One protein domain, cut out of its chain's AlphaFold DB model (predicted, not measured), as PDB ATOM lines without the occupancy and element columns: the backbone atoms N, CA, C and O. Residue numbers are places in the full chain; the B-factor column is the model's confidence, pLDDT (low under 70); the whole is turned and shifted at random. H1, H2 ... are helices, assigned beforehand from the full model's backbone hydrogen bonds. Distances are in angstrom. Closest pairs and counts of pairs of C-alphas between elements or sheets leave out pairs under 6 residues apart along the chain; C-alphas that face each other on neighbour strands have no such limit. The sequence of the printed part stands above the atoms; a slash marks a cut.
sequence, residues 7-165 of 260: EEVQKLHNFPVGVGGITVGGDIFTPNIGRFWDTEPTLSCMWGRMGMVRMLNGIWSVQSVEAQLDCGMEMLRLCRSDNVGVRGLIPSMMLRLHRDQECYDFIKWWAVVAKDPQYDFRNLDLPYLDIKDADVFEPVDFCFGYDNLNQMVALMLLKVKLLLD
ATOM      1  N   GLU A   7     116.294  94.574 154.559       36.97
ATOM      2  CA  GLU A   7     117.014  94.755 155.816       36.97
ATOM      3  C   GLU A   7     118.521  94.445 155.716       36.97
ATOM      4  O   GLU A   7     119.330  95.100 156.370       36.97
ATOM      5  N   GLU A   8     118.926  93.468 154.898       41.44
ATOM      6  CA  GLU A   8     120.338  93.144 154.647       41.44
ATOM      7  C   GLU A   8     121.000  94.196 153.750       41.44
ATOM      8  O   GLU A   8     122.142  94.583 153.995       41.44
ATOM      9  N   VAL A   9     120.257  94.739 152.780       43.94
ATOM     10  CA  VAL A   9     120.695  95.870 151.944       43.94
ATOM     11  C   VAL A   9     120.858  97.138 152.793       43.94
ATOM     12  O   VAL A   9     121.878  97.822 152.698       43.94
ATOM     13  N   GLN A  10     119.924  97.410 153.709       41.22
ATOM     14  CA  GLN A  10     120.002  98.552 154.625       41.22
ATOM     15  C   GLN A  10     121.132  98.411 155.665       41.22
ATOM     16  O   GLN A  10     121.784  99.398 156.010       41.22
ATOM     17  N   LYS A  11     121.418  97.189 156.140       42.72
ATOM     18  CA  LYS A  11     122.566  96.899 157.024       42.72
ATOM     19  C   LYS A  11     123.914  97.135 156.336       42.72
ATOM     20  O   LYS A  11     124.865  97.507 157.013       42.72
ATOM     21  N   LEU A  12     123.992  96.966 155.015       46.88
ATOM     22  CA  LEU A  12     125.191  97.265 154.226       46.88
ATOM     23  C   LEU A  12     125.375  98.773 153.993       46.88
ATOM     24  O   LEU A  12     126.502  99.256 154.066       46.88
ATOM     25  N   HIS A  13     124.288  99.533 153.809       43.19
ATOM     26  CA  HIS A  13     124.341 101.005 153.784       43.19
ATOM     27  C   HIS A  13     124.774 101.609 155.127       43.19
ATOM     28  O   HIS A  13     125.447 102.637 155.153       43.19
ATOM     29  N   ASN A  14     124.417 100.950 156.231       40.12
ATOM     30  CA  ASN A  14     124.737 101.375 157.591       40.12
ATOM     31  C   ASN A  14     125.969 100.666 158.178       40.12
ATOM     32  O   ASN A  14     126.163 100.733 159.393       40.12
ATOM     33  N   PHE A  15     126.775  99.963 157.370       41.50
ATOM     34  CA  PHE A  15     127.917  99.211 157.891       41.50
ATOM     35  C   PHE A  15     128.902 100.189 158.553       41.50
ATOM     36  O   PHE A  15     129.481 101.032 157.859       41.50
ATOM     37  N   PRO A  16     129.089 100.134 159.883       36.16
ATOM     38  CA  PRO A  16     129.971 101.067 160.554       36.16
ATOM     39  C   PRO A  16     131.400 100.735 160.132       36.16
ATOM     40  O   PRO A  16     131.888  99.626 160.357       36.16
ATOM     41  N   VAL A  17     132.084 101.698 159.514       42.03
ATOM     42  CA  VAL A  17     133.537 101.631 159.342       42.03
ATOM     43  C   VAL A  17     134.144 101.813 160.728       42.03
ATOM     44  O   VAL A  17     134.415 102.921 161.177       42.03
ATOM     45  N   GLY A  18     134.279 100.716 161.457       35.78
ATOM     46  CA  GLY A  18     134.890 100.741 162.769       35.78
ATOM     47  C   GLY A  18     135.328  99.357 163.175       35.78
ATOM     48  O   GLY A  18     134.511  98.583 163.655       35.78
ATOM     49  N   VAL A  19     136.626  99.079 163.069       35.44
ATOM     50  CA  VAL A  19     137.278  98.133 163.976       35.44
ATOM     51  C   VAL A  19     138.683  98.646 164.277       35.44
ATOM     52  O   VAL A  19     139.524  98.710 163.391       35.44
ATOM     53  N   GLY A  20     138.919  99.016 165.540       30.14
ATOM     54  CA  GLY A  20     140.239  99.422 166.033       30.14
ATOM     55  C   GLY A  20     140.299 100.779 166.737       30.14
ATOM     56  O   GLY A  20     141.198 101.560 166.465       30.14
ATOM     57  N   GLY A  21     139.364 101.085 167.642       30.11
ATOM     58  CA  GLY A  21     139.624 102.027 168.743       30.11
ATOM     59  C   GLY A  21     139.908 103.500 168.412       30.11
ATOM     60  O   GLY A  21     140.408 104.200 169.286       30.11
ATOM     61  N   ILE A  22     139.577 104.003 167.220       31.92
ATOM     62  CA  ILE A  22     139.621 105.444 166.933       31.92
ATOM     63  C   ILE A  22     138.302 105.848 166.280       31.92
ATOM     64  O   ILE A  22     138.054 105.587 165.106       31.92
ATOM     65  N   THR A  23     137.441 106.511 167.050       35.25
ATOM     66  CA  THR A  23     136.365 107.341 166.503       35.25
ATOM     67  C   THR A  23     137.003 108.499 165.746       35.25
ATOM     68  O   THR A  23     137.304 109.538 166.333       35.25
ATOM     69  N   VAL A  24     137.240 108.329 164.445       37.78
ATOM     70  CA  VAL A  24     137.563 109.456 163.567       37.78
ATOM     71  C   VAL A  24     136.244 110.146 163.235       37.78
ATOM     72  O   VAL A  24     135.574 109.830 162.257       37.78
ATOM     73  N   GLY A  25     135.829 111.058 164.113       36.16
ATOM     74  CA  GLY A  25     134.768 112.016 163.824       36.16
ATOM     75  C   GLY A  25     135.266 113.034 162.800       36.16
ATOM     76  O   GLY A  25     135.706 114.115 163.175       36.16
ATOM     77  N   GLY A  26     135.244 112.667 161.521       50.50
ATOM     78  CA  GLY A  26     135.570 113.540 160.394       50.50
ATOM     79  C   GLY A  26     135.215 112.878 159.063       50.50
ATOM     80  O   GLY A  26     135.370 111.668 158.917       50.50
ATOM     81  N   ASP A  27     134.717 113.662 158.101       60.91
ATOM     82  CA  ASP A  27     134.457 113.191 156.735       60.91
ATOM     83  C   ASP A  27     135.778 112.780 156.067       60.91
ATOM     84  O   ASP A  27     136.616 113.621 155.746       60.91
ATOM     85  N   ILE A  28     135.971 111.475 155.869       60.09
ATOM     86  CA  ILE A  28     137.162 110.933 155.212       60.09
ATOM     87  C   ILE A  28     137.091 111.042 153.683       60.09
ATOM     88  O   ILE A  28     138.120 110.868 153.035       60.09
ATOM     89  N   PHE A  29     135.920 111.302 153.091       60.97
ATOM     90  CA  PHE A  29     135.680 111.160 151.651       60.97
ATOM     91  C   PHE A  29     136.072 112.394 150.846       60.97
ATOM     92  O   PHE A  29     136.601 112.244 149.748       60.97
ATOM     93  N   THR A  30     135.862 113.597 151.378       67.75
ATOM     94  CA  THR A  30     136.219 114.851 150.694       67.75
ATOM     95  C   THR A  30     137.721 115.179 150.726       67.75
ATOM     96  O   THR A  30     138.281 115.460 149.666       67.75
ATOM     97  N   PRO A  31     138.432 115.120 151.873       66.31
ATOM     98  CA  PRO A  31     139.840 115.528 151.930       66.31
ATOM     99  C   PRO A  31     140.804 114.534 151.265       66.31
ATOM    100  O   PRO A  31     141.963 114.874 151.036       66.31
ATOM    101  N   ASN A  32     140.346 113.317 150.953       63.12
ATOM    102  CA  ASN A  32     141.187 112.238 150.432       63.12
ATOM    103  C   ASN A  32     140.894 111.877 148.964       63.12
ATOM    104  O   ASN A  32     141.418 110.876 148.482       63.12
ATOM    105  N   ILE A  33     140.087 112.649 148.227       74.69
ATOM    106  CA  ILE A  33     139.828 112.387 146.796       74.69
ATOM    107  C   ILE A  33     141.160 112.360 146.024       74.69
ATOM    108  O   ILE A  33     142.011 113.228 146.205       74.69
ATOM    109  N   GLY A  34     141.374 111.332 145.196       72.25
ATOM    110  CA  GLY A  34     142.634 111.116 144.463       72.25
ATOM    111  C   GLY A  34     143.756 110.475 145.296       72.25
ATOM    112  O   GLY A  34     144.735 109.990 144.732       72.25
ATOM    113  N   ARG A  35     143.596 110.411 146.625       72.94
ATOM    114  CA  ARG A  35     144.501 109.753 147.588       72.94
ATOM    115  C   ARG A  35     143.789 108.705 148.453       72.94
ATOM    116  O   ARG A  35     144.357 108.212 149.424       72.94
ATOM    117  N   PHE A  36     142.560 108.323 148.089       72.88
ATOM    118  CA  PHE A  36     141.658 107.436 148.845       72.88
ATOM    119  C   PHE A  36     142.082 105.950 148.796       72.88
ATOM    120  O   PHE A  36     141.272 105.032 148.732       72.88
ATOM    121  N   TRP A  37     143.387 105.709 148.774       72.75
ATOM    122  CA  TRP A  37     144.042 104.405 148.829       72.75
ATOM    123  C   TRP A  37     145.319 104.447 149.685       72.75
ATOM    124  O   TRP A  37     145.909 103.409 149.968       72.75
ATOM    125  N   ASP A  38     145.754 105.637 150.111       76.62
ATOM    126  CA  ASP A  38     147.064 105.839 150.733       76.62
ATOM    127  C   ASP A  38     147.072 105.485 152.236       76.62
ATOM    128  O   ASP A  38     148.138 105.380 152.841       76.62
ATOM    129  N   THR A  39     145.899 105.283 152.852       75.44
ATOM    130  CA  THR A  39     145.767 104.934 154.279       75.44
ATOM    131  C   THR A  39     145.005 103.628 154.485       75.44
ATOM    132  O   THR A  39     144.136 103.271 153.682       75.44
ATOM    133  N   GLU A  40     145.291 102.936 155.591       73.50
ATOM    134  CA  GLU A  40     144.609 101.687 155.955       73.50
ATOM    135  C   GLU A  40     143.075 101.855 156.029       73.50
ATOM    136  O   GLU A  40     142.389 101.088 155.347       73.50
ATOM    137  N   PRO A  41     142.505 102.897 156.676       74.56
ATOM    138  CA  PRO A  41     141.051 103.060 156.728       74.56
ATOM    139  C   PRO A  41     140.406 103.250 155.347       74.56
ATOM    140  O   PRO A  41     139.338 102.697 155.073       74.56
ATOM    141  N   THR A  42     141.052 104.002 154.447       75.38
ATOM    142  CA  THR A  42     140.548 104.219 153.079       75.38
ATOM    143  C   THR A  42     140.628 102.951 152.228       75.38
ATOM    144  O   THR A  42     139.693 102.649 151.487       75.38
ATOM    145  N   LEU A  43     141.692 102.159 152.390       78.88
ATOM    146  CA  LEU A  43     141.858 100.876 151.708       78.88
ATOM    147  C   LEU A  43     140.796  99.866 152.169       78.88
ATOM    148  O   LEU A  43     140.129  99.248 151.337       78.88
ATOM    149  N   SER A  44     140.580  99.752 153.482       76.06
ATOM    150  CA  SER A  44     139.547  98.894 154.075       76.06
ATOM    151  C   SER A  44     138.135  99.293 153.618       76.06
ATOM    152  O   SER A  44     137.324  98.428 153.280       76.06
ATOM    153  N   CYS A  45     137.854 100.597 153.491       79.31
ATOM    154  CA  CYS A  45     136.598 101.094 152.923       79.31
ATOM    155  C   CYS A  45     136.392 100.651 151.460       79.31
ATOM    156  O   CYS A  45     135.322 100.147 151.110       79.31
ATOM    157  N   MET A  46     137.413 100.788 150.609       83.81
ATOM    158  CA  MET A  46     137.344 100.409 149.191       83.81
ATOM    159  C   MET A  46     137.135  98.900 149.003       83.81
ATOM    160  O   MET A  46     136.309  98.478 148.191       83.81
ATOM    161  N   TRP A  47     137.811  98.067 149.801       85.50
ATOM    162  CA  TRP A  47     137.572  96.621 149.789       85.50
ATOM    163  C   TRP A  47     136.176  96.247 150.288       85.50
ATOM    164  O   TRP A  47     135.547  95.362 149.705       85.50
ATOM    165  N   GLY A  48     135.656  96.943 151.304       85.06
ATOM    166  CA  GLY A  48     134.275  96.779 151.762       85.06
ATOM    167  C   GLY A  48     133.257  97.067 150.654       85.06
ATOM    168  O   GLY A  48     132.366  96.255 150.397       85.06
ATOM    169  N   ARG A  49     133.445  98.170 149.917       87.69
ATOM    170  CA  ARG A  49     132.617  98.535 148.754       87.69
ATOM    171  C   ARG A  49     132.688  97.496 147.632       87.69
ATOM    172  O   ARG A  49     131.656  97.110 147.089       87.69
ATOM    173  N   MET A  50     133.874  96.967 147.336       91.12
ATOM    174  CA  MET A  50     134.023  95.855 146.390       91.12
ATOM    175  C   MET A  50     133.318  94.577 146.879       91.12
ATOM    176  O   MET A  50     132.704  93.862 146.086       91.12
ATOM    177  N   GLY A  51     133.349  94.296 148.185       89.06
ATOM    178  CA  GLY A  51     132.566  93.224 148.801       89.06
ATOM    179  C   GLY A  51     131.064  93.383 148.546       89.06
ATOM    180  O   GLY A  51     130.421  92.440 148.085       89.06
ATOM    181  N   MET A  52     130.529  94.592 148.739       85.50
ATOM    182  CA  MET A  52     129.129  94.917 148.444       85.50
ATOM    183  C   MET A  52     128.787  94.692 146.964       85.50
ATOM    184  O   MET A  52     127.806  94.013 146.669       85.50
ATOM    185  N   VAL A  53     129.618  95.181 146.035       91.50
ATOM    186  CA  VAL A  53     129.430  94.956 144.587       91.50
ATOM    187  C   VAL A  53     129.337  93.458 144.271       91.50
ATOM    188  O   VAL A  53     128.442  93.025 143.545       91.50
ATOM    189  N   ARG A  54     130.215  92.637 144.860       90.12
ATOM    190  CA  ARG A  54     130.217  91.179 144.659       90.12
ATOM    191  C   ARG A  54     128.969  90.498 145.218       90.12
ATOM    192  O   ARG A  54     128.450  89.591 144.574       90.12
ATOM    193  N   MET A  55     128.489  90.924 146.386       89.31
ATOM    194  CA  MET A  55     127.256  90.391 146.977       89.31
ATOM    195  C   MET A  55     126.041  90.714 146.105       89.31
ATOM    196  O   MET A  55     125.250  89.826 145.785       89.31
ATOM    197  N   LEU A  56     125.932  91.969 145.667       90.50
ATOM    198  CA  LEU A  56     124.852  92.432 144.801       90.50
ATOM    199  C   LEU A  56     124.838  91.701 143.452       90.50
ATOM    200  O   LEU A  56     123.765  91.406 142.930       90.50
ATOM    201  N   ASN A  57     125.994  91.306 142.914       89.88
ATOM    202  CA  ASN A  57     126.047  90.541 141.666       89.88
ATOM    203  C   ASN A  57     125.294  89.190 141.735       89.88
ATOM    204  O   ASN A  57     124.832  88.693 140.711       89.88
ATOM    205  N   GLY A  58     125.116  88.610 142.930       89.06
ATOM    206  CA  GLY A  58     124.279  87.418 143.135       89.06
ATOM    207  C   GLY A  58     122.766  87.684 143.082       89.06
ATOM    208  O   GLY A  58     121.977  86.740 142.994       89.06
ATOM    209  N   ILE A  59     122.352  88.954 143.122       90.25
ATOM    210  CA  ILE A  59     120.959  89.404 143.104       90.25
ATOM    211  C   ILE A  59     120.600  89.871 141.691       90.25
ATOM    212  O   ILE A  59     121.126  90.856 141.172       90.25
ATOM    213  N   TRP A  60     119.657  89.169 141.068       88.38
ATOM    214  CA  TRP A  60     119.219  89.418 139.695       88.38
ATOM    215  C   TRP A  60     118.071  90.433 139.654       88.38
ATOM    216  O   TRP A  60     116.916  90.065 139.452       88.38
ATOM    217  N   SER A  61     118.381  91.711 139.861       93.06
ATOM    218  CA  SER A  61     117.421  92.814 139.726       93.06
ATOM    219  C   SER A  61     118.071  94.055 139.118       93.06
ATOM    220  O   SER A  61     119.286  94.221 139.208       93.06
ATOM    221  N   VAL A  62     117.264  94.931 138.511       93.38
ATOM    222  CA  VAL A  62     117.734  96.216 137.959       93.38
ATOM    223  C   VAL A  62     118.334  97.078 139.072       93.38
ATOM    224  O   VAL A  62     119.464  97.531 138.942       93.38
ATOM    225  N   GLN A  63     117.652  97.162 140.216       93.81
ATOM    226  CA  GLN A  63     118.080  97.932 141.389       93.81
ATOM    227  C   GLN A  63     119.430  97.455 141.934       93.81
ATOM    228  O   GLN A  63     120.256  98.252 142.369       93.81
ATOM    229  N   SER A  64     119.683  96.142 141.893       92.88
ATOM    230  CA  SER A  64     120.980  95.592 142.288       92.88
ATOM    231  C   SER A  64     122.096  96.052 141.347       92.88
ATOM    232  O   SER A  64     123.199  96.350 141.799       92.88
ATOM    233  N   VAL A  65     121.834  96.108 140.038       94.75
ATOM    234  CA  VAL A  65     122.822  96.557 139.046       94.75
ATOM    235  C   VAL A  65     123.063  98.060 139.148       94.75
ATOM    236  O   VAL A  65     124.211  98.480 139.052       94.75
ATOM    237  N   GLU A  66     122.019  98.854 139.393       95.75
ATOM    238  CA  GLU A  66     122.135 100.292 139.671       95.75
ATOM    239  C   GLU A  66     123.020 100.535 140.897       95.75
ATOM    240  O   GLU A  66     124.039 101.211 140.790       95.75
ATOM    241  N   ALA A  67     122.734  99.870 142.022       92.88
ATOM    242  CA  ALA A  67     123.536  99.999 143.237       92.88
ATOM    243  C   ALA A  67     124.997  99.542 143.047       92.88
ATOM    244  O   ALA A  67     125.918 100.139 143.611       92.88
ATOM    245  N   GLN A  68     125.237  98.495 142.246       94.69
ATOM    246  CA  GLN A  68     126.595  98.076 141.875       94.69
ATOM    247  C   GLN A  68     127.320  99.149 141.067       94.69
ATOM    248  O   GLN A  68     128.482  99.442 141.355       94.69
ATOM    249  N   LEU A  69     126.643  99.716 140.067       96.56
ATOM    250  CA  LEU A  69     127.209 100.733 139.195       96.56
ATOM    251  C   LEU A  69     127.522 102.009 139.979       96.56
ATOM    252  O   LEU A  69     128.640 102.506 139.876       96.56
ATOM    253  N   ASP A  70     126.602 102.479 140.818       94.44
ATOM    254  CA  ASP A  70     126.801 103.657 141.667       94.44
ATOM    255  C   ASP A  70     127.983 103.459 142.619       94.44
ATOM    256  O   ASP A  70     128.866 104.313 142.724       94.44
ATOM    257  N   CYS A  71     128.065 102.291 143.264       92.81
ATOM    258  CA  CYS A  71     129.184 101.957 144.140       92.81
ATOM    259  C   CYS A  71     130.516 101.891 143.372       92.81
ATOM    260  O   CYS A  71     131.539 102.380 143.857       92.81
ATOM    261  N   GLY A  72     130.509 101.324 142.162       94.75
ATOM    262  CA  GLY A  72     131.676 101.260 141.285       94.75
ATOM    263  C   GLY A  72     132.162 102.635 140.833       94.75
ATOM    264  O   GLY A  72     133.350 102.935 140.942       94.75
ATOM    265  N   MET A  73     131.245 103.486 140.376       95.81
ATOM    266  CA  MET A  73     131.549 104.853 139.950       95.81
ATOM    267  C   MET A  73     132.041 105.712 141.116       95.81
ATOM    268  O   MET A  73     132.974 106.495 140.946       95.81
ATOM    269  N   GLU A  74     131.494 105.524 142.318       91.94
ATOM    270  CA  GLU A  74     131.968 106.220 143.514       91.94
ATOM    271  C   GLU A  74     133.387 105.784 143.906       91.94
ATOM    272  O   GLU A  74     134.230 106.623 144.220       91.94
ATOM    273  N   MET A  75     133.703 104.486 143.818       91.88
ATOM    274  CA  MET A  75     135.078 104.009 144.017       91.88
ATOM    275  C   MET A  75     136.052 104.643 143.009       91.88
ATOM    276  O   MET A  75     137.145 105.053 143.399       91.88
ATOM    277  N   LEU A  76     135.654 104.796 141.741       94.38
ATOM    278  CA  LEU A  76     136.462 105.499 140.737       94.38
ATOM    279  C   LEU A  76     136.623 106.995 141.034       94.38
ATOM    280  O   LEU A  76     137.709 107.544 140.859       94.38
ATOM    281  N   ARG A  77     135.569 107.660 141.521       91.69
ATOM    282  CA  ARG A  77     135.634 109.068 141.935       91.69
ATOM    283  C   ARG A  77     136.646 109.268 143.066       91.69
ATOM    284  O   ARG A  77     137.414 110.228 143.038       91.69
ATOM    285  N   LEU A  78     136.655 108.359 144.042       88.31
ATOM    286  CA  LEU A  78     137.562 108.390 145.192       88.31
ATOM    287  C   LEU A  78     139.008 108.040 144.801       88.31
ATOM    288  O   LEU A  78     139.953 108.682 145.270       88.31
ATOM    289  N   CYS A  79     139.188 107.058 143.914       90.56
ATOM    290  CA  CYS A  79     140.480 106.573 143.438       90.56
ATOM    291  C   CYS A  79     140.479 106.466 141.904       90.56
ATOM    292  O   CYS A  79     140.209 105.399 141.347       90.56
ATOM    293  N   ARG A  80     140.828 107.565 141.213       93.31
ATOM    294  CA  ARG A  80     140.831 107.632 139.737       93.31
ATOM    295  C   ARG A  80     141.777 106.620 139.083       93.31
ATOM    296  O   ARG A  80     141.501 106.210 137.963       93.31
ATOM    297  N   SER A  81     142.856 106.210 139.762       90.19
ATOM    298  CA  SER A  81     143.794 105.177 139.281       90.19
ATOM    299  C   SER A  81     143.229 103.757 139.359       90.19
ATOM    300  O   SER A  81     143.801 102.833 138.784       90.19
ATOM    301  N   ASP A  82     142.107 103.583 140.063       93.00
ATOM    302  CA  ASP A  82     141.390 102.325 140.212       93.00
ATOM    303  C   ASP A  82     142.283 101.159 140.666       93.00
ATOM    304  O   ASP A  82     142.460 100.147 139.980       93.00
ATOM    305  N   ASN A  83     142.844 101.294 141.866       90.31
ATOM    306  CA  ASN A  83     143.724 100.276 142.444       90.31
ATOM    307  C   ASN A  83     142.979  98.982 142.829       90.31
ATOM    308  O   ASN A  83     143.603  97.935 142.990       90.31
ATOM    309  N   VAL A  84     141.647  99.037 142.956       90.06
ATOM    310  CA  VAL A  84     140.793  97.864 143.212       90.06
ATOM    311  C   VAL A  84     140.530  97.068 141.928       90.06
ATOM    312  O   VAL A  84     140.312  95.857 141.985       90.06
ATOM    313  N   GLY A  85     140.530  97.735 140.771       91.81
ATOM    314  CA  GLY A  85     140.197  97.137 139.480       91.81
ATOM    315  C   GLY A  85     138.696  97.131 139.167       91.81
ATOM    316  O   GLY A  85     138.238  96.294 138.382       91.81
ATOM    317  N   VAL A  86     137.902  98.033 139.760       94.75
ATOM    318  CA  VAL A  86     136.455  98.101 139.496       94.75
ATOM    319  C   VAL A  86     136.140  98.568 138.072       94.75
ATOM    320  O   VAL A  86     135.089  98.201 137.537       94.75
ATOM    321  N   ARG A  87     137.064  99.265 137.389       95.06
ATOM    322  CA  ARG A  87     136.883  99.683 135.986       95.06
ATOM    323  C   ARG A  87     136.624  98.512 135.047       95.06
ATOM    324  O   ARG A  87     136.010  98.697 134.003       95.06
ATOM    325  N   GLY A  88     137.103  97.313 135.386       95.25
ATOM    326  CA  GLY A  88     136.838  96.113 134.594       95.25
ATOM    327  C   GLY A  88     135.377  95.660 134.674       95.25
ATOM    328  O   GLY A  88     134.878  95.062 133.731       95.25
ATOM    329  N   LEU A  89     134.681  95.945 135.776       95.44
ATOM    330  CA  LEU A  89     133.328  95.443 136.029       95.44
ATOM    331  C   LEU A  89     132.241  96.404 135.529       95.44
ATOM    332  O   LEU A  89     131.204  95.954 135.038       95.44
ATOM    333  N   ILE A  90     132.496  97.711 135.617       97.62
ATOM    334  CA  ILE A  90     131.539  98.786 135.306       97.62
ATOM    335  C   ILE A  90     130.867  98.643 133.928       97.62
ATOM    336  O   ILE A  90     129.636  98.705 133.882       97.62
ATOM    337  N   PRO A  91     131.589  98.365 132.821       98.12
ATOM    338  CA  PRO A  91     130.952  98.227 131.511       98.12
ATOM    339  C   PRO A  91     129.867  97.153 131.454       98.12
ATOM    340  O   PRO A  91     128.809  97.356 130.867       98.12
ATOM    341  N   SER A  92     130.077  96.019 132.128       96.25
ATOM    342  CA  SER A  92     129.070  94.953 132.167       96.25
ATOM    343  C   SER A  92     127.774  95.389 132.865       96.25
ATOM    344  O   SER A  92     126.687  94.966 132.473       96.25
ATOM    345  N   MET A  93     127.874  96.271 133.866       97.25
ATOM    346  CA  MET A  93     126.727  96.837 134.580       97.25
ATOM    347  C   MET A  93     125.994  97.859 133.706       97.25
ATOM    348  O   MET A  93     124.772  97.794 133.596       97.25
ATOM    349  N   MET A  94     126.727  98.740 133.016       98.38
ATOM    350  CA  MET A  94     126.154  99.713 132.077       98.38
ATOM    351  C   MET A  94     125.353  99.024 130.962       98.38
ATOM    352  O   MET A  94     124.205  99.392 130.713       98.38
ATOM    353  N   LEU A  95     125.895  97.959 130.359       98.12
ATOM    354  CA  LEU A  95     125.202  97.206 129.304       98.12
ATOM    355  C   LEU A  95     123.922  96.513 129.786       98.12
ATOM    356  O   LEU A  95     122.965  96.398 129.017       98.12
ATOM    357  N   ARG A  96     123.892  96.050 131.045       96.38
ATOM    358  CA  ARG A  96     122.697  95.461 131.681       96.38
ATOM    359  C   ARG A  96     121.611  96.498 131.966       96.38
ATOM    360  O   ARG A  96     120.447  96.127 132.051       96.38
ATOM    361  N   LEU A  97     121.992  97.764 132.109       97.38
ATOM    362  CA  LEU A  97     121.087  98.897 132.305       97.38
ATOM    363  C   LEU A  97     120.727  99.604 130.991       97.38
ATOM    364  O   LEU A  97     120.129 100.674 131.028       97.38
ATOM    365  N   HIS A  98     121.091  99.034 129.837       97.19
ATOM    366  CA  HIS A  98     120.886  99.642 128.516       97.19
ATOM    367  C   HIS A  98     121.558 101.020 128.350       97.19
ATOM    368  O   HIS A  98     121.158 101.817 127.505       97.19
ATOM    369  N   ARG A  99     122.616 101.296 129.123       98.06
ATOM    370  CA  ARG A  99     123.435 102.517 129.034       98.06
ATOM    371  C   ARG A  99     124.563 102.316 128.023       98.06
ATOM    372  O   ARG A  99     125.745 102.378 128.355       98.06
ATOM    373  N   ASP A 100     124.177 101.995 126.793       98.19
ATOM    374  CA  ASP A 100     125.085 101.476 125.765       98.19
ATOM    375  C   ASP A 100     126.093 102.531 125.275       98.19
ATOM    376  O   ASP A 100     127.284 102.231 125.180       98.19
ATOM    377  N   GLN A 101     125.650 103.778 125.057       98.25
ATOM    378  CA  GLN A 101     126.538 104.889 124.679       98.25
ATOM    379  C   GLN A 101     127.542 105.210 125.796       98.25
ATOM    380  O   GLN A 101     128.744 105.286 125.557       98.25
ATOM    381  N   GLU A 102     127.072 105.307 127.040       98.25
ATOM    382  CA  GLU A 102     127.944 105.585 128.186       98.25
ATOM    383  C   GLU A 102     128.973 104.473 128.415       98.25
ATOM    384  O   GLU A 102     130.118 104.751 128.767       98.25
ATOM    385  N   CYS A 103     128.586 103.215 128.178       98.56
ATOM    386  CA  CYS A 103     129.508 102.086 128.208       98.56
ATOM    387  C   CYS A 103     130.628 102.249 127.177       98.56
ATOM    388  O   CYS A 103     131.791 101.982 127.492       98.56
ATOM    389  N   TYR A 104     130.290 102.659 125.952       98.62
ATOM    390  CA  TYR A 104     131.274 102.886 124.900       98.62
ATOM    391  C   TYR A 104     132.246 104.005 125.277       98.62
ATOM    392  O   TYR A 104     133.459 103.790 125.294       98.62
ATOM    393  N   ASP A 105     131.703 105.161 125.658       98.62
ATOM    394  CA  ASP A 105     132.471 106.346 126.034       98.62
ATOM    395  C   ASP A 105     133.417 106.055 127.209       98.62
ATOM    396  O   ASP A 105     134.587 106.445 127.194       98.62
ATOM    397  N   PHE A 106     132.939 105.302 128.208       98.38
ATOM    398  CA  PHE A 106     133.732 104.878 129.358       98.38
ATOM    399  C   PHE A 106     134.925 104.007 128.943       98.38
ATOM    400  O   PHE A 106     136.057 104.286 129.342       98.38
ATOM    401  N   ILE A 107     134.697 102.962 128.136       98.12
ATOM    402  CA  ILE A 107     135.777 102.081 127.657       98.12
ATOM    403  C   ILE A 107     136.765 102.882 126.805       98.12
ATOM    404  O   ILE A 107     137.977 102.742 126.976       98.12
ATOM    405  N   LYS A 108     136.263 103.750 125.918       97.94
ATOM    406  CA  LYS A 108     137.097 104.586 125.052       97.94
ATOM    407  C   LYS A 108     138.005 105.504 125.865       97.94
ATOM    408  O   LYS A 108     139.196 105.575 125.577       97.94
ATOM    409  N   TRP A 109     137.485 106.144 126.913       97.75
ATOM    410  CA  TRP A 109     138.292 107.004 127.780       97.75
ATOM    411  C   TRP A 109     139.457 106.241 128.419       97.75
ATOM    412  O   TRP A 109     140.600 106.694 128.365       97.75
ATOM    413  N   TRP A 110     139.203 105.042 128.948       96.62
ATOM    414  CA  TRP A 110     140.262 104.214 129.526       96.62
ATOM    415  C   TRP A 110     141.275 103.707 128.494       96.62
ATOM    416  O   TRP A 110     142.463 103.616 128.797       96.62
ATOM    417  N   ALA A 111     140.823 103.379 127.285       96.00
ATOM    418  CA  ALA A 111     141.682 102.864 126.225       96.00
ATOM    419  C   ALA A 111     142.549 103.950 125.559       96.00
ATOM    420  O   ALA A 111     143.649 103.647 125.096       96.00
ATOM    421  N   VAL A 112     142.068 105.197 125.519       95.19
ATOM    422  CA  VAL A 112     142.724 106.313 124.820       95.19
ATOM    423  C   VAL A 112     143.466 107.236 125.780       95.19
ATOM    424  O   VAL A 112     144.645 107.502 125.573       95.19
ATOM    425  N   VAL A 113     142.791 107.723 126.824       93.94
ATOM    426  CA  VAL A 113     143.330 108.754 127.726       93.94
ATOM    427  C   VAL A 113     144.149 108.109 128.835       93.94
ATOM    428  O   VAL A 113     145.324 108.410 128.999       93.94
ATOM    429  N   ALA A 114     143.562 107.154 129.560       90.62
ATOM    430  CA  ALA A 114     144.223 106.523 130.706       90.62
ATOM    431  C   ALA A 114     145.407 105.616 130.326       90.62
ATOM    432  O   ALA A 114     146.163 105.188 131.198       90.62
ATOM    433  N   LYS A 115     145.545 105.288 129.037       86.69
ATOM    434  CA  LYS A 115     146.682 104.545 128.489       86.69
ATOM    435  C   LYS A 115     147.940 105.413 128.376       86.69
ATOM    436  O   LYS A 115     149.035 104.855 128.331       86.69
ATOM    437  N   ASP A 116     147.802 106.740 128.323       89.88
ATOM    438  CA  ASP A 116     148.942 107.654 128.286       89.88
ATOM    439  C   ASP A 116     149.757 107.539 129.591       89.88
ATOM    440  O   ASP A 116     149.234 107.847 130.666       89.88
ATOM    441  N   PRO A 117     151.042 107.133 129.533       88.44
ATOM    442  CA  PRO A 117     151.897 107.056 130.715       88.44
ATOM    443  C   PRO A 117     152.092 108.394 131.442       88.44
ATOM    444  O   PRO A 117     152.548 108.393 132.583       88.44
ATOM    445  N   GLN A 118     151.802 109.522 130.787       92.62
ATOM    446  CA  GLN A 118     151.916 110.865 131.358       92.62
ATOM    447  C   GLN A 118     150.649 111.327 132.088       92.62
ATOM    448  O   GLN A 118     150.667 112.380 132.726       92.62
ATOM    449  N   TYR A 119     149.548 110.575 132.010       93.44
ATOM    450  CA  TYR A 119     148.305 110.958 132.666       93.44
ATOM    451  C   TYR A 119     148.422 110.826 134.197       93.44
ATOM    452  O   TYR A 119     148.565 109.728 134.742       93.44
ATOM    453  N   ASP A 120     148.329 111.950 134.914       93.25
ATOM    454  CA  ASP A 120     148.396 111.973 136.377       93.25
ATOM    455  C   ASP A 120     147.011 111.773 137.012       93.25
ATOM    456  O   ASP A 120     146.232 112.709 137.189       93.25
ATOM    457  N   PHE A 121     146.725 110.542 137.443       92.06
ATOM    458  CA  PHE A 121     145.479 110.197 138.136       92.06
ATOM    459  C   PHE A 121     145.249 110.953 139.456       92.06
ATOM    460  O   PHE A 121     144.117 110.971 139.945       92.06
ATOM    461  N   ARG A 122     146.289 111.550 140.054       88.88
ATOM    462  CA  ARG A 122     146.177 112.330 141.297       88.88
ATOM    463  C   ARG A 122     145.858 113.799 141.044       88.88
ATOM    464  O   ARG A 122     145.421 114.477 141.974       88.88
ATOM    465  N   ASN A 123     146.042 114.283 139.817       90.88
ATOM    466  CA  ASN A 123     145.672 115.637 139.449       90.88
ATOM    467  C   ASN A 123     144.163 115.707 139.162       90.88
ATOM    468  O   ASN A 123     143.670 115.216 138.145       90.88
ATOM    469  N   LEU A 124     143.418 116.311 140.090       90.44
ATOM    470  CA  LEU A 124     141.961 116.396 140.001       90.44
ATOM    471  C   LEU A 124     141.470 117.413 138.965       90.44
ATOM    472  O   LEU A 124     140.323 117.284 138.529       90.44
ATOM    473  N   ASP A 125     142.335 118.339 138.544       93.69
ATOM    474  CA  ASP A 125     142.038 119.372 137.546       93.69
ATOM    475  C   ASP A 125     142.103 118.832 136.108       93.69
ATOM    476  O   ASP A 125     141.625 119.483 135.179       93.69
ATOM    477  N   LEU A 126     142.673 117.636 135.905       94.25
ATOM    478  CA  LEU A 126     142.665 116.978 134.600       94.25
ATOM    479  C   LEU A 126     141.266 116.437 134.253       94.25
ATOM    480  O   LEU A 126     140.571 115.929 135.148       94.25
ATOM    481  N   PRO A 127     140.874 116.482 132.961       95.00
ATOM    482  CA  PRO A 127     139.630 115.881 132.491       95.00
ATOM    483  C   PRO A 127     139.573 114.386 132.810       95.00
ATOM    484  O   PRO A 127     140.547 113.664 132.614       95.00
ATOM    485  N   TYR A 128     138.429 113.922 133.312       95.81
ATOM    486  CA  TYR A 128     138.243 112.544 133.757       95.81
ATOM    487  C   TYR A 128     136.888 112.007 133.303       95.81
ATOM    488  O   TYR A 128     135.855 112.581 133.643       95.81
ATOM    489  N   LEU A 129     136.898 110.887 132.571       96.69
ATOM    490  CA  LEU A 129     135.707 110.267 131.971       96.69
ATOM    491  C   LEU A 129     134.859 111.266 131.159       96.69
ATOM    492  O   LEU A 129     133.624 111.228 131.177       96.69
ATOM    493  N   ASP A 130     135.542 112.163 130.454       96.69
ATOM    494  CA  ASP A 130     134.997 113.328 129.756       96.69
ATOM    495  C   ASP A 130     134.736 113.094 128.261       96.69
ATOM    496  O   ASP A 130     134.139 113.943 127.606       96.69
ATOM    497  N   ILE A 131     135.094 111.922 127.728       97.94
ATOM    498  CA  ILE A 131     134.589 111.488 126.421       97.94
ATOM    499  C   ILE A 131     133.074 111.275 126.543       97.94
ATOM    500  O   ILE A 131     132.607 110.598 127.470       97.94
ATOM    501  N   LYS A 132     132.324 111.890 125.623       97.44
ATOM    502  CA  LYS A 132     130.867 111.793 125.478       97.44
ATOM    503  C   LYS A 132     130.502 111.701 124.006       97.44
ATOM    504  O   LYS A 132     131.149 112.354 123.188       97.44
ATOM    505  N   ASP A 133     129.475 110.912 123.709       97.56
ATOM    506  CA  ASP A 133     128.889 110.771 122.373       97.56
ATOM    507  C   ASP A 133     129.926 110.376 121.309       97.56
ATOM    508  O   ASP A 133     129.882 110.829 120.162       97.56
ATOM    509  N   ALA A 134     130.902 109.543 121.688       97.81
ATOM    510  CA  ALA A 134     131.878 109.043 120.735       97.81
ATOM    511  C   ALA A 134     131.208 108.122 119.704       97.81
ATOM    512  O   ALA A 134     130.245 107.412 120.010       97.81
ATOM    513  N   ASP A 135     131.745 108.117 118.482       97.88
ATOM    514  CA  ASP A 135     131.220 107.300 117.392       97.88
ATOM    515  C   ASP A 135     131.398 105.807 117.684       97.88
ATOM    516  O   ASP A 135     132.454 105.212 117.475       97.88
ATOM    517  N   VAL A 136     130.310 105.162 118.099       97.12
ATOM    518  CA  VAL A 136     130.307 103.736 118.415       97.12
ATOM    519  C   VAL A 136     130.612 102.867 117.186       97.12
ATOM    520  O   VAL A 136     130.934 101.689 117.348       97.12
ATOM    521  N   PHE A 137     130.568 103.395 115.961       97.06
ATOM    522  CA  PHE A 137     130.895 102.670 114.731       97.06
ATOM    523  C   PHE A 137     132.328 102.886 114.232       97.06
ATOM    524  O   PHE A 137     132.718 102.247 113.251       97.06
ATOM    525  N   GLU A 138     133.135 103.690 114.924       97.31
ATOM    526  CA  GLU A 138     134.524 103.924 114.535       97.31
ATOM    527  C   GLU A 138     135.383 102.635 114.617       97.31
ATOM    528  O   GLU A 138     135.032 101.677 115.335       97.31
ATOM    529  N   PRO A 139     136.524 102.590 113.893       96.62
ATOM    530  CA  PRO A 139     137.471 101.482 113.967       96.62
ATOM    531  C   PRO A 139     137.943 101.205 115.399       96.62
ATOM    532  O   PRO A 139     138.166 102.117 116.189       96.62
ATOM    533  N   VAL A 140     138.131  99.929 115.742       95.06
ATOM    534  CA  VAL A 140     138.491  99.508 117.112       95.06
ATOM    535  C   VAL A 140     139.991  99.593 117.408       95.06
ATOM    536  O   VAL A 140     140.418  99.209 118.492       95.06
ATOM    537  N   ASP A 141     140.805 100.118 116.490       94.94
ATOM    538  CA  ASP A 141     142.265 100.186 116.647       94.94
ATOM    539  C   ASP A 141     142.698 100.957 117.905       94.94
ATOM    540  O   ASP A 141     143.750 100.673 118.481       94.94
ATOM    541  N   PHE A 142     141.862 101.886 118.391       93.31
ATOM    542  CA  PHE A 142     142.123 102.648 119.616       93.31
ATOM    543  C   PHE A 142     142.287 101.764 120.862       93.31
ATOM    544  O   PHE A 142     142.960 102.171 121.807       93.31
ATOM    545  N   CYS A 143     141.691 100.563 120.894       91.44
ATOM    546  CA  CYS A 143     141.791  99.663 122.043       91.44
ATOM    547  C   CYS A 143     142.968  98.683 121.952       91.44
ATOM    548  O   CYS A 143     143.200  97.908 122.882       91.44
ATOM    549  N   PHE A 144     143.745  98.695 120.865       89.12
ATOM    550  CA  PHE A 144     144.905  97.816 120.742       89.12
ATOM    551  C   PHE A 144     146.022  98.231 121.701       89.12
ATOM    552  O   PHE A 144     146.376  99.404 121.822       89.12
ATOM    553  N   GLY A 145     146.576  97.255 122.425       86.75
ATOM    554  CA  GLY A 145     147.548  97.481 123.501       86.75
ATOM    555  C   GLY A 145     146.945  98.046 124.793       86.75
ATOM    556  O   GLY A 145     147.688  98.567 125.618       86.75
ATOM    557  N   TYR A 146     145.618  98.007 124.953       89.62
ATOM    558  CA  TYR A 146     144.948  98.245 126.230       89.62
ATOM    559  C   TYR A 146     144.562  96.902 126.874       89.62
ATOM    560  O   TYR A 146     143.583  96.261 126.488       89.62
ATOM    561  N   ASP A 147     145.339  96.470 127.869       87.56
ATOM    562  CA  ASP A 147     145.258  95.120 128.445       87.56
ATOM    563  C   ASP A 147     144.189  94.998 129.550       87.56
ATOM    564  O   ASP A 147     144.484  94.721 130.714       87.56
ATOM    565  N   ASN A 148     142.912  95.197 129.201       92.19
ATOM    566  CA  ASN A 148     141.785  94.959 130.111       92.19
ATOM    567  C   ASN A 148     140.733  94.029 129.496       92.19
ATOM    568  O   ASN A 148     139.788  94.464 128.835       92.19
ATOM    569  N   LEU A 149     140.880  92.731 129.770       94.69
ATOM    570  CA  LEU A 149     140.027  91.679 129.218       94.69
ATOM    571  C   LEU A 149     138.530  91.931 129.448       94.69
ATOM    572  O   LEU A 149     137.739  91.787 128.520       94.69
ATOM    573  N   ASN A 150     138.133  92.328 130.660       95.06
ATOM    574  CA  ASN A 150     136.716  92.504 130.985       95.06
ATOM    575  C   ASN A 150     136.081  93.627 130.156       95.06
ATOM    576  O   ASN A 150     134.967  93.471 129.656       95.06
ATOM    577  N   GLN A 151     136.806  94.733 129.954       96.25
ATOM    578  CA  GLN A 151     136.327  95.817 129.099       96.25
ATOM    579  C   GLN A 151     136.277  95.403 127.627       96.25
ATOM    580  O   GLN A 151     135.331  95.766 126.938       96.25
ATOM    581  N   MET A 152     137.230  94.600 127.142       96.31
ATOM    582  CA  MET A 152     137.201  94.105 125.758       96.31
ATOM    583  C   MET A 152     136.030  93.153 125.510       96.31
ATOM    584  O   MET A 152     135.363  93.249 124.482       96.31
ATOM    585  N   VAL A 153     135.722  92.277 126.470       97.19
ATOM    586  CA  VAL A 153     134.534  91.413 126.404       97.19
ATOM    587  C   VAL A 153     133.253  92.251 126.411       97.19
ATOM    588  O   VAL A 153     132.342  91.976 125.631       97.19
ATOM    589  N   ALA A 154     133.184  93.302 127.236       98.12
ATOM    590  CA  ALA A 154     132.047  94.219 127.244       98.12
ATOM    591  C   ALA A 154     131.915  95.000 125.923       98.12
ATOM    592  O   ALA A 154     130.818  95.078 125.376       98.12
ATOM    593  N   LEU A 155     133.018  95.506 125.363       97.69
ATOM    594  CA  LEU A 155     133.024  96.180 124.063       97.69
ATOM    595  C   LEU A 155     132.563  95.235 122.947       97.69
ATOM    596  O   LEU A 155     131.738  95.617 122.122       97.69
ATOM    597  N   MET A 156     133.035  93.987 122.944       97.69
ATOM    598  CA  MET A 156     132.578  92.969 121.997       97.69
ATOM    599  C   MET A 156     131.074  92.710 122.140       97.69
ATOM    600  O   MET A 156     130.357  92.697 121.140       97.69
ATOM    601  N   LEU A 157     130.571  92.558 123.371       98.44
ATOM    602  CA  LEU A 157     129.139  92.388 123.627       98.44
ATOM    603  C   LEU A 157     128.327  93.584 123.115       98.44
ATOM    604  O   LEU A 157     127.304  93.384 122.467       98.44
ATOM    605  N   LEU A 158     128.795  94.812 123.347       98.44
ATOM    606  CA  LEU A 158     128.165  96.022 122.822       98.44
ATOM    607  C   LEU A 158     128.096  96.002 121.288       98.44
ATOM    608  O   LEU A 158     127.030  96.220 120.716       98.44
ATOM    609  N   LYS A 159     129.203  95.675 120.609       97.88
ATOM    610  CA  LYS A 159     129.239  95.570 119.139       97.88
ATOM    611  C   LYS A 159     128.277  94.490 118.627       97.88
ATOM    612  O   LYS A 159     127.615  94.696 117.613       97.88
ATOM    613  N   VAL A 160     128.151  93.367 119.340       98.25
ATOM    614  CA  VAL A 160     127.174  92.312 119.023       98.25
ATOM    615  C   VAL A 160     125.736  92.801 119.208       98.25
ATOM    616  O   VAL A 160     124.924  92.561 118.317       98.25
ATOM    617  N   LYS A 161     125.415  93.512 120.303       97.69
ATOM    618  CA  LYS A 161     124.082  94.111 120.517       97.69
ATOM    619  C   LYS A 161     123.697  95.006 119.335       97.69
ATOM    620  O   LYS A 161     122.677  94.766 118.699       97.69
ATOM    621  N   LEU A 162     124.581  95.929 118.957       97.62
ATOM    622  CA  LEU A 162     124.356  96.843 117.833       97.62
ATOM    623  C   LEU A 162     124.190  96.110 116.498       97.62
ATOM    624  O   LEU A 162     123.324  96.461 115.700       97.62
ATOM    625  N   LEU A 163     124.991  95.073 116.241       97.81
ATOM    626  CA  LEU A 163     124.854  94.266 115.029       97.81
ATOM    627  C   LEU A 163     123.492  93.562 114.963       97.81
ATOM    628  O   LEU A 163     122.872  93.523 113.894       97.81
ATOM    629  N   LEU A 164     123.029  92.999 116.083       97.19
ATOM    630  CA  LEU A 164     121.721  92.352 116.171       97.19
ATOM    631  C   LEU A 164     120.592  93.365 115.953       97.19
ATOM    632  O   LEU A 164     119.702  93.093 115.146       97.19
ATOM    633  N   ASP A 165     120.677  94.543 116.570       96.00
ATOM    634  CA  ASP A 165     119.686  95.612 116.418       96.00
ATOM    635  C   ASP A 165     119.612  96.106 114.967       96.00
ATOM    636  O   ASP A 165     118.535  96.136 114.369       96.00
TER     637      ASP A 165
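What this domain is: This is residues 7 to 165 of the 260 residues of an uncharacterized protein of Aspergillus campestris IBT 28561 (UniProt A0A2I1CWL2). The long helices H2 and H3 make a hairpin side by side, and the short H4 continues the row on the far side of H3, each running opposite to the one before; at H4 the row widens into a triangle of H4, H5 and H7. Tiny H6 sits by the last residues of H5, while H1 lies near H2, touching no helix, at the far end of the row from H5 and H7. The printed part has 159 residues with seven named helices, H1 to H7 in chain order, and no named strand: its class is all helix. It is compact, with a radius of gyration of the C-alphas of 17.0 A, and spans 55 by 40 by 22 A.

Where its parts are: The longest helix by residues, H2, is residues 40 to 57, from C-alpha 40 at (144.609, 101.687, 155.955) to C-alpha 57 at (126.047, 90.541, 141.666), 25.9 A. H3 is residues 62 to 78, 24.4 A, and H4 is residues 90 to 96. H5 is residues 100 to 112, 18.3 A. H6 is residues 140 to 143. H7 is residues 149 to 165, 24.4 A, and ends with C-alpha 165 at (119.686, 95.612, 116.418). H1 is residues 7 to 13, beginning with C-alpha 7 at (117.014, 94.755, 155.816).

How they stand to each other: H2 and H3, a helical hairpin, touch at a shallow tilt of 21 degrees, opposite ways; their closest C-alphas, of Val 53 and Gln 68, are 5.0 A apart. H3 and H4, also a hairpin, touch at a shallow tilt of 22 degrees, with the C-alphas of Val 65 and Met 93 closest at 5.9 A. H4 and H5, a third hairpin, touch at a shallow tilt of 21 degrees, with the C-alphas of Pro 91 and Cys 103 closest at 5.3 A. H7 touches both H4 and H5 with residues 151 to 158 alone. It runs the same way as H4 at a shallow tilt of 25 degrees, the closest C-alphas being those of Ser 92 and Ala 154, 5.8 A. It runs opposite ways to H5 at a steep tilt of 39 degrees, the closest C-alphas being those of Ile 107 and Gln 151, 6.5 A. H6 touches H5 at residues 108 to 112 alone, the C-alphas of Ala 111 and Cys 143 being closest at 5.3 A. H1 is close to H2 but not clearly touching, with the C-alphas of Leu 12 and Met 52 closest at 7.4 A. H2 and H4 are apart. In H1, H2, H3, H4, H5 and H7 every O i to N i+4 pair is within hydrogen-bond range; H6 is too short for such a pair.

The domain as a whole: The two C-alphas farthest apart, those of Gly 21 and Leu 164, are 56.4 A apart. The printed part has no cut. The links H1 to H2, H3 to H4 and H5 to H6 are long, with 26, 11 and 27 residues. Mean pLDDT of the printed part is 84.4; residues 7 to 32 are under 70.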